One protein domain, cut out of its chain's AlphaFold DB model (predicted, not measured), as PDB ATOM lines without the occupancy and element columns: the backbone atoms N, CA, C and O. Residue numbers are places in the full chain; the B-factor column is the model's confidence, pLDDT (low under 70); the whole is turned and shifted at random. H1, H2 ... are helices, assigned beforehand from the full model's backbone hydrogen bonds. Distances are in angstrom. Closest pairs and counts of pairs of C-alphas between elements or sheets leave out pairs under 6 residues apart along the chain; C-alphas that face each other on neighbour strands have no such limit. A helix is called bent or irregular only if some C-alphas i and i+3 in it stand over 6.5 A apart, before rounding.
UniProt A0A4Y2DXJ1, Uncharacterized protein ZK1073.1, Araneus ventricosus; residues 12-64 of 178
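AT A GLANCE: This is residues 12 to 64 of the 178 residues of the protein "Uncharacterized protein ZK1073.1" of Araneus ventricosus (UniProt A0A4Y2DXJ1). Picture a lopsided helical hairpin, H1 folded back beside H2, with H3 turning off from the end of H2 at the hairpin's open end, where H1 begins. H1 is sharply kinked near residue 23, and the last residues, 59 to 64, stick out free. You are looking at 53 printed residues with three named helices, in the order H1, H2, H3, and no named strand; the class is all helix. The whole is only just compact, close to loose, with a radius of gyration of the C-alphas of 11.9 A, and its C-alphas span 34 by 24 by 15 A.

IN THESE COORDINATES: Start at Pro 12 and go two residues on to C-alpha 14 at (142.399, 236.168, 236.471), where H1 begins. H1 takes residues 14 to 29 and measures 22.9 A from first to last C-alpha. Look near residue 23 for its kink of 77 degrees; H1 is irregular there, with C-alphas 22 and 25 standing 9.6 A apart against about 5 A in a regular helix. After three residues, find C-alpha 33 at (142.278, 224.314, 250.310); from there H2 runs through residues 33 to 47, 21.2 A long. Two residues further on, H3 begins at Pro 50 and runs through residues 50 to 62, 18.6 A long, to C-alpha 62 at (153.485, 242.289, 230.792).

HOW THE PARTS SIT: Begin with H1 and H2, which touch and form a helical hairpin. Their closest C-alphas are those of Leu 27 and Lys 33, 6.3 A apart. Their lines stand at a shallow tilt of 29 degrees, opposite ways, though the line of H1 is a rough one. Next look at Thr 14, the one residue with which H1 touches H3, and at residues 53 to 57, the part of H3 that alone touches H1. H1 and H3 only just touch, with 3 pairs of C-alphas within 8 A; the closest are those of Thr 14 and Arg 54, 5.7 A apart. They run the same way at a steep tilt of 69.7 degrees, only just short of about perpendicular. H2 and H3 meet only through their link. On the backbone, every O i to N i+4 pair is within hydrogen-bond range in H2 and H3, while in H1 8 of 12 are.

THE WHOLE: The two C-alphas farthest apart are those of Glu 31 and Met 64, at 36.1 A, and the first and last printed C-alphas, of Pro 12 and Met 64, are 20.4 A apart. The printed part has no cut, and both links, H1 to H2 and H2 to H3, are tight. Residues 59 to 64, of which 59 to 62 belong to H3, stand free. In the B-factor column the mean pLDDT of the printed part is 82.0; the model's confidence is under 70 at residues 12 and 28.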
ATOM      1  N   PRO A  12     144.863 231.385 232.190       57.12
ATOM      2  CA  PRO A  12     144.036 230.953 233.314       57.12
ATOM      3  C   PRO A  12     143.214 232.151 233.801       57.12
ATOM      4  O   PRO A  12     143.674 233.296 233.728       57.12
ATOM      5  N   SER A  13     141.974 231.911 234.237       72.75
ATOM      6  CA  SER A  13     141.091 232.985 234.710       72.75
ATOM      7  C   SER A  13     141.862 233.878 235.687       72.75
ATOM      8  O   SER A  13     142.607 233.369 236.523       72.75
ATOM      9  N   THR A  14     141.711 235.201 235.597       77.75
ATOM     10  CA  THR A  14     142.399 236.168 236.471       77.75
ATOM     11  C   THR A  14     142.312 235.773 237.953       77.75
ATOM     12  O   THR A  14     143.264 235.954 238.705       77.75
ATOM     13  N   GLU A  15     141.199 235.162 238.357       78.31
ATOM     14  CA  GLU A  15     140.983 234.613 239.698       78.31
ATOM     15  C   GLU A  15     141.957 233.474 240.044       78.31
ATOM     16  O   GLU A  15     142.546 233.484 241.119       78.31
ATOM     17  N   GLN A  16     142.190 232.535 239.125       80.44
ATOM     18  CA  GLN A  16     143.129 231.422 239.309       80.44
ATOM     19  C   GLN A  16     144.565 231.922 239.452       80.44
ATOM     20  O   GLN A  16     145.291 231.460 240.331       80.44
ATOM     21  N   TYR A  17     144.956 232.907 238.635       85.00
ATOM     22  CA  TYR A  17     146.258 233.554 238.771       85.00
ATOM     23  C   TYR A  17     146.422 234.189 240.158       85.00
ATOM     24  O   TYR A  17     147.450 234.012 240.800       85.00
ATOM     25  N   LEU A  18     145.399 234.890 240.651       86.75
ATOM     26  CA  LEU A  18     145.448 235.554 241.955       86.75
ATOM     27  C   LEU A  18     145.443 234.568 243.126       86.75
ATOM     28  O   LEU A  18     146.121 234.812 244.121       86.75
ATOM     29  N   VAL A  19     144.704 233.463 243.017       86.94
ATOM     30  CA  VAL A  19     144.725 232.368 243.999       86.94
ATOM     31  C   VAL A  19     146.132 231.779 244.075       86.94
ATOM     32  O   VAL A  19     146.705 231.709 245.162       86.94
ATOM     33  N   LEU A  20     146.725 231.442 242.927       84.88
ATOM     34  CA  LEU A  20     148.096 230.941 242.858       84.88
ATOM     35  C   LEU A  20     149.096 231.956 243.420       84.88
ATOM     36  O   LEU A  20     149.930 231.601 244.242       84.88
ATOM     37  N   HIS A  21     148.998 233.222 243.018       85.50
ATOM     38  CA  HIS A  21     149.899 234.280 243.470       85.50
ATOM     39  C   HIS A  21     149.806 234.516 244.984       85.50
ATOM     40  O   HIS A  21     150.805 234.834 245.623       85.50
ATOM     41  N   LYS A  22     148.614 234.386 245.579       85.69
ATOM     42  CA  LYS A  22     148.419 234.632 247.010       85.69
ATOM     43  C   LYS A  22     148.873 233.470 247.887       85.69
ATOM     44  O   LYS A  22     149.494 233.712 248.916       85.69
ATOM     45  N   PHE A  23     148.505 232.244 247.528       85.75
ATOM     46  CA  PHE A  23     148.749 231.078 248.379       85.75
ATOM     47  C   PHE A  23     150.002 230.291 247.978       85.75
ATOM     48  O   PHE A  23     150.580 229.594 248.809       85.75
ATOM     49  N   GLY A  24     150.451 230.412 246.728       79.06
ATOM     50  CA  GLY A  24     151.653 229.757 246.223       79.06
ATOM     51  C   GLY A  24     151.674 228.246 246.473       79.06
ATOM     52  O   GLY A  24     150.637 227.591 246.573       79.06
ATOM     53  N   ALA A  25     152.881 227.696 246.624       74.38
ATOM     54  CA  ALA A  25     153.093 226.277 246.927       74.38
ATOM     55  C   ALA A  25     152.569 225.859 248.317       74.38
ATOM     56  O   ALA A  25     152.336 224.682 248.567       74.38
ATOM     57  N   GLN A  26     152.343 226.817 249.222       70.94
ATOM     58  CA  GLN A  26     151.828 226.553 250.572       70.94
ATOM     59  C   GLN A  26     150.364 226.107 250.548       70.94
ATOM     60  O   GLN A  26     149.894 225.487 251.496       70.94
ATOM     61  N   LEU A  27     149.639 226.375 249.458       70.62
ATOM     62  CA  LEU A  27     148.295 225.847 249.281       70.62
ATOM     63  C   LEU A  27     148.304 224.317 249.191       70.62
ATOM     64  O   LEU A  27     147.318 223.704 249.569       70.62
ATOM     65  N   GLU A  28     149.384 223.682 248.717       68.25
ATOM     66  CA  GLU A  28     149.425 222.231 248.507       68.25
ATOM     67  C   GLU A  28     149.501 221.412 249.805       68.25
ATOM     68  O   GLU A  28     149.136 220.237 249.800       68.25
ATOM     69  N   THR A  29     149.889 222.023 250.921       73.19
ATOM     70  CA  THR A  29     150.072 221.335 252.208       73.19
ATOM     71  C   THR A  29     148.867 221.443 253.141       73.19
ATOM     72  O   THR A  29     148.783 220.713 254.122       73.19
ATOM     73  N   VAL A  30     147.920 222.336 252.850       78.44
ATOM     74  CA  VAL A  30     146.761 222.604 253.712       78.44
ATOM     75  C   VAL A  30     145.613 221.654 253.368       78.44
ATOM     76  O   VAL A  30     145.300 221.482 252.203       78.44
ATOM     77  N   GLU A  31     144.931 221.062 254.347       76.25
ATOM     78  CA  GLU A  31     143.787 220.165 254.075       76.25
ATOM     79  C   GLU A  31     142.524 220.928 253.618       76.25
ATOM     80  O   GLU A  31     141.747 220.443 252.804       76.25
ATOM     81  N   ASN A  32     142.350 222.178 254.069       83.31
ATOM     82  CA  ASN A  32     141.177 223.030 253.808       83.31
ATOM     83  C   ASN A  32     141.291 223.933 252.557       83.31
ATOM     84  O   ASN A  32     140.779 225.057 252.550       83.31
ATOM     85  N   LYS A  33     141.968 223.481 251.496       80.06
ATOM     86  CA  LYS A  33     142.278 224.314 250.310       80.06
ATOM     87  C   LYS A  33     141.028 224.902 249.667       80.06
ATOM     88  O   LYS A  33     140.979 226.100 249.408       80.06
ATOM     89  N   ASP A  34     140.004 224.081 249.465       83.06
ATOM     90  CA  ASP A  34     138.811 224.481 248.715       83.06
ATOM     91  C   ASP A  34     138.034 225.596 249.417       83.06
ATOM     92  O   ASP A  34     137.612 226.558 248.776       83.06
ATOM     93  N   LYS A  35     137.929 225.527 250.751       87.75
ATOM     94  CA  LYS A  35     137.279 226.568 251.562       87.75
ATOM     95  C   LYS A  35     138.032 227.897 251.475       87.75
ATOM     96  O   LYS A  35     137.416 228.939 251.271       87.75
ATOM     97  N   LEU A  36     139.364 227.860 251.567       85.88
ATOM     98  CA  LEU A  36     140.215 229.053 251.472       85.88
ATOM     99  C   LEU A  36     140.152 229.706 250.086       85.88
ATOM    100  O   LEU A  36     140.106 230.934 249.972       85.88
ATOM    101  N   ILE A  37     140.138 228.892 249.029       85.38
ATOM    102  CA  ILE A  37     140.001 229.370 247.651       85.38
ATOM    103  C   ILE A  37     138.630 230.020 247.458       85.38
ATOM    104  O   ILE A  37     138.556 231.110 246.886       85.38
ATOM    105  N   GLN A  38     137.555 229.392 247.944       87.56
ATOM    106  CA  GLN A  38     136.196 229.929 247.847       87.56
ATOM    107  C   GLN A  38     136.068 231.267 248.575       87.56
ATOM    108  O   GLN A  38     135.690 232.258 247.948       87.56
ATOM    109  N   GLU A  39     136.493 231.343 249.838       90.44
ATOM    110  CA  GLU A  39     136.434 232.576 250.631       90.44
ATOM    111  C   GLU A  39     137.221 233.718 249.964       90.44
ATOM    112  O   GLU A  39     136.758 234.861 249.867       90.44
ATOM    113  N   PHE A  40     138.414 233.422 249.438       88.75
ATOM    114  CA  PHE A  40     139.218 234.421 248.746       88.75
ATOM    115  C   PHE A  40     138.584 234.875 247.425       88.75
ATOM    116  O   PHE A  40     138.581 236.072 247.124       88.75
ATOM    117  N   THR A  41     138.013 233.948 246.659       85.69
ATOM    118  CA  THR A  41     137.351 234.245 245.382       85.69
ATOM    119  C   THR A  41     136.097 235.092 245.594       85.69
ATOM    120  O   THR A  41     135.887 236.081 244.887       85.69
ATOM    121  N   GLU A  42     135.292 234.781 246.609       89.50
ATOM    122  CA  GLU A  42     134.125 235.582 246.995       89.50
ATOM    123  C   GLU A  42     134.526 236.996 247.423       89.50
ATOM    124  O   GLU A  42     133.919 237.986 246.999       89.50
ATOM    125  N   LYS A  43     135.610 237.117 248.198       89.44
ATOM    126  CA  LYS A  43     136.154 238.415 248.603       89.44
ATOM    127  C   LYS A  43     136.597 239.254 247.402       89.44
ATOM    128  O   LYS A  43     136.317 240.455 247.383       89.44
ATOM    129  N   LEU A  44     137.256 238.651 246.408       85.25
ATOM    130  CA  LEU A  44     137.672 239.337 245.178       85.25
ATOM    131  C   LEU A  44     136.465 239.855 244.390       85.25
ATOM    132  O   LEU A  44     136.434 241.036 244.043       85.25
ATOM    133  N   LYS A  45     135.447 239.009 244.185       84.06
ATOM    134  CA  LYS A  45     134.219 239.360 243.451       84.06
ATOM    135  C   LYS A  45     133.416 240.468 244.131       84.06
ATOM    136  O   LYS A  45     132.839 241.308 243.448       84.06
ATOM    137  N   LYS A  46     133.389 240.494 245.467       88.81
ATOM    138  CA  LYS A  46     132.627 241.487 246.241       88.81
ATOM    139  C   LYS A  46     133.325 242.845 246.344       88.81
ATOM    140  O   LYS A  46     132.654 243.868 246.436       88.81
ATOM    141  N   ARG A  47     134.660 242.869 246.401       88.25
ATOM    142  CA  ARG A  47     135.431 244.095 246.676       88.25
ATOM    143  C   ARG A  47     135.939 244.806 245.424       88.25
ATOM    144  O   ARG A  47     136.170 246.008 245.499       88.25
ATOM    145  N   ILE A  48     136.165 244.095 244.317       86.00
ATOM    146  CA  ILE A  48     136.887 244.633 243.156       86.00
ATOM    147  C   ILE A  48     136.080 244.419 241.874       86.00
ATOM    148  O   ILE A  48     135.520 243.353 241.642       86.00
ATOM    149  N   ASN A  49     136.065 245.431 240.999       85.75
ATOM    150  CA  ASN A  49     135.459 245.308 239.676       85.75
ATOM    151  C   ASN A  49     136.225 244.269 238.821       85.75
ATOM    152  O   ASN A  49     137.413 244.481 238.544       85.75
ATOM    153  N   PRO A  50     135.567 243.201 238.330       80.00
ATOM    154  CA  PRO A  50     136.224 242.123 237.586       80.00
ATOM    155  C   PRO A  50     136.875 242.594 236.276       80.00
ATOM    156  O   PRO A  50     137.909 242.062 235.872       80.00
ATOM    157  N   ARG A  51     136.333 243.635 235.620       80.06
ATOM    158  CA  ARG A  51     136.931 244.200 234.397       80.06
ATOM    159  C   ARG A  51     138.271 244.880 234.677       80.06
ATOM    160  O   ARG A  51     139.213 244.711 233.905       80.06
ATOM    161  N   ASN A  52     138.359 245.621 235.781       86.94
ATOM    162  CA  ASN A  52     139.594 246.293 236.183       86.94
ATOM    163  C   ASN A  52     140.620 245.284 236.704       86.94
ATOM    164  O   ASN A  52     141.801 245.412 236.398       86.94
ATOM    165  N   LEU A  53     140.164 244.247 237.411       84.00
ATOM    166  CA  LEU A  53     141.018 243.182 237.933       84.00
ATOM    167  C   LEU A  53     141.752 242.435 236.813       84.00
ATOM    168  O   LEU A  53     142.960 242.222 236.898       84.00
ATOM    169  N   ARG A  54     141.041 242.100 235.729       82.69
ATOM    170  CA  ARG A  54     141.649 241.475 234.547       82.69
ATOM    171  C   ARG A  54     142.744 242.350 233.943       82.69
ATOM    172  O   ARG A  54     143.837 241.857 233.685       82.69
ATOM    173  N   ARG A  55     142.461 243.641 233.742       83.19
ATOM    174  CA  ARG A  55     143.435 244.595 233.187       83.19
ATOM    175  C   ARG A  55     144.651 244.762 234.093       83.19
ATOM    176  O   ARG A  55     145.765 244.833 233.594       83.19
ATOM    177  N   TYR A  56     144.437 244.777 235.407       85.31
ATOM    178  CA  TYR A  56     145.508 244.861 236.393       85.31
ATOM    179  C   TYR A  56     146.463 243.664 236.301       85.31
ATOM    180  O   TYR A  56     147.667 243.851 236.137       85.31
ATOM    181  N   VAL A  57     145.938 242.437 236.320       85.31
ATOM    182  CA  VAL A  57     146.773 241.231 236.197       85.31
ATOM    183  C   VAL A  57     147.479 241.178 234.847       85.31
ATOM    184  O   VAL A  57     148.663 240.865 234.785       85.31
ATOM    185  N   GLU A  58     146.796 241.558 233.768       83.44
ATOM    186  CA  GLU A  58     147.412 241.634 232.446       83.44
ATOM    187  C   GLU A  58     148.579 242.635 232.405       83.44
ATOM    188  O   GLU A  58     149.634 242.320 231.857       83.44
ATOM    189  N   SER A  59     148.427 243.814 233.022       81.44
ATOM    190  CA  SER A  59     149.522 244.786 233.136       81.44
ATOM    191  C   SER A  59     150.672 244.281 234.006       81.44
ATOM    192  O   SER A  59     151.830 244.494 233.658       81.44
ATOM    193  N   TYR A  60     150.369 243.557 235.084       82.62
ATOM    194  CA  TYR A  60     151.379 242.976 235.963       82.62
ATOM    195  C   TYR A  60     152.230 241.931 235.227       82.62
ATOM    196  O   TYR A  60     153.455 241.960 235.301       82.62
ATOM    197  N   MET A  61     151.597 241.050 234.444       79.62
ATOM    198  CA  MET A  61     152.296 240.005 233.684       79.62
ATOM    199  C   MET A  61     153.145 240.551 232.528       79.62
ATOM    200  O   MET A  61     154.170 239.960 232.200       79.62
ATOM    201  N   LYS A  62     152.740 241.664 231.903       77.81
ATOM    202  CA  LYS A  62     153.485 242.289 230.792       77.81
ATOM    203  C   LYS A  62     154.778 242.985 231.240       77.81
ATOM    204  O   LYS A  62     155.618 243.316 230.401       77.81
ATOM    205  N   GLY A  63     154.972 243.145 232.550       74.75
ATOM    206  CA  GLY A  63     156.044 243.950 233.118       74.75
ATOM    207  C   GLY A  63     155.738 245.437 232.957       74.75
ATOM    208  O   GLY A  63     155.223 245.879 231.933       74.75
ATOM    209  N   MET A  64     156.042 246.207 233.994       83.94
ATOM    210  CA  MET A  64     155.780 247.641 234.033       83.94
ATOM    211  C   MET A  64     157.101 248.395 234.042       83.94
ATOM    212  O   MET A  64     158.056 247.949 234.681       83.94
TER     213      MET A  64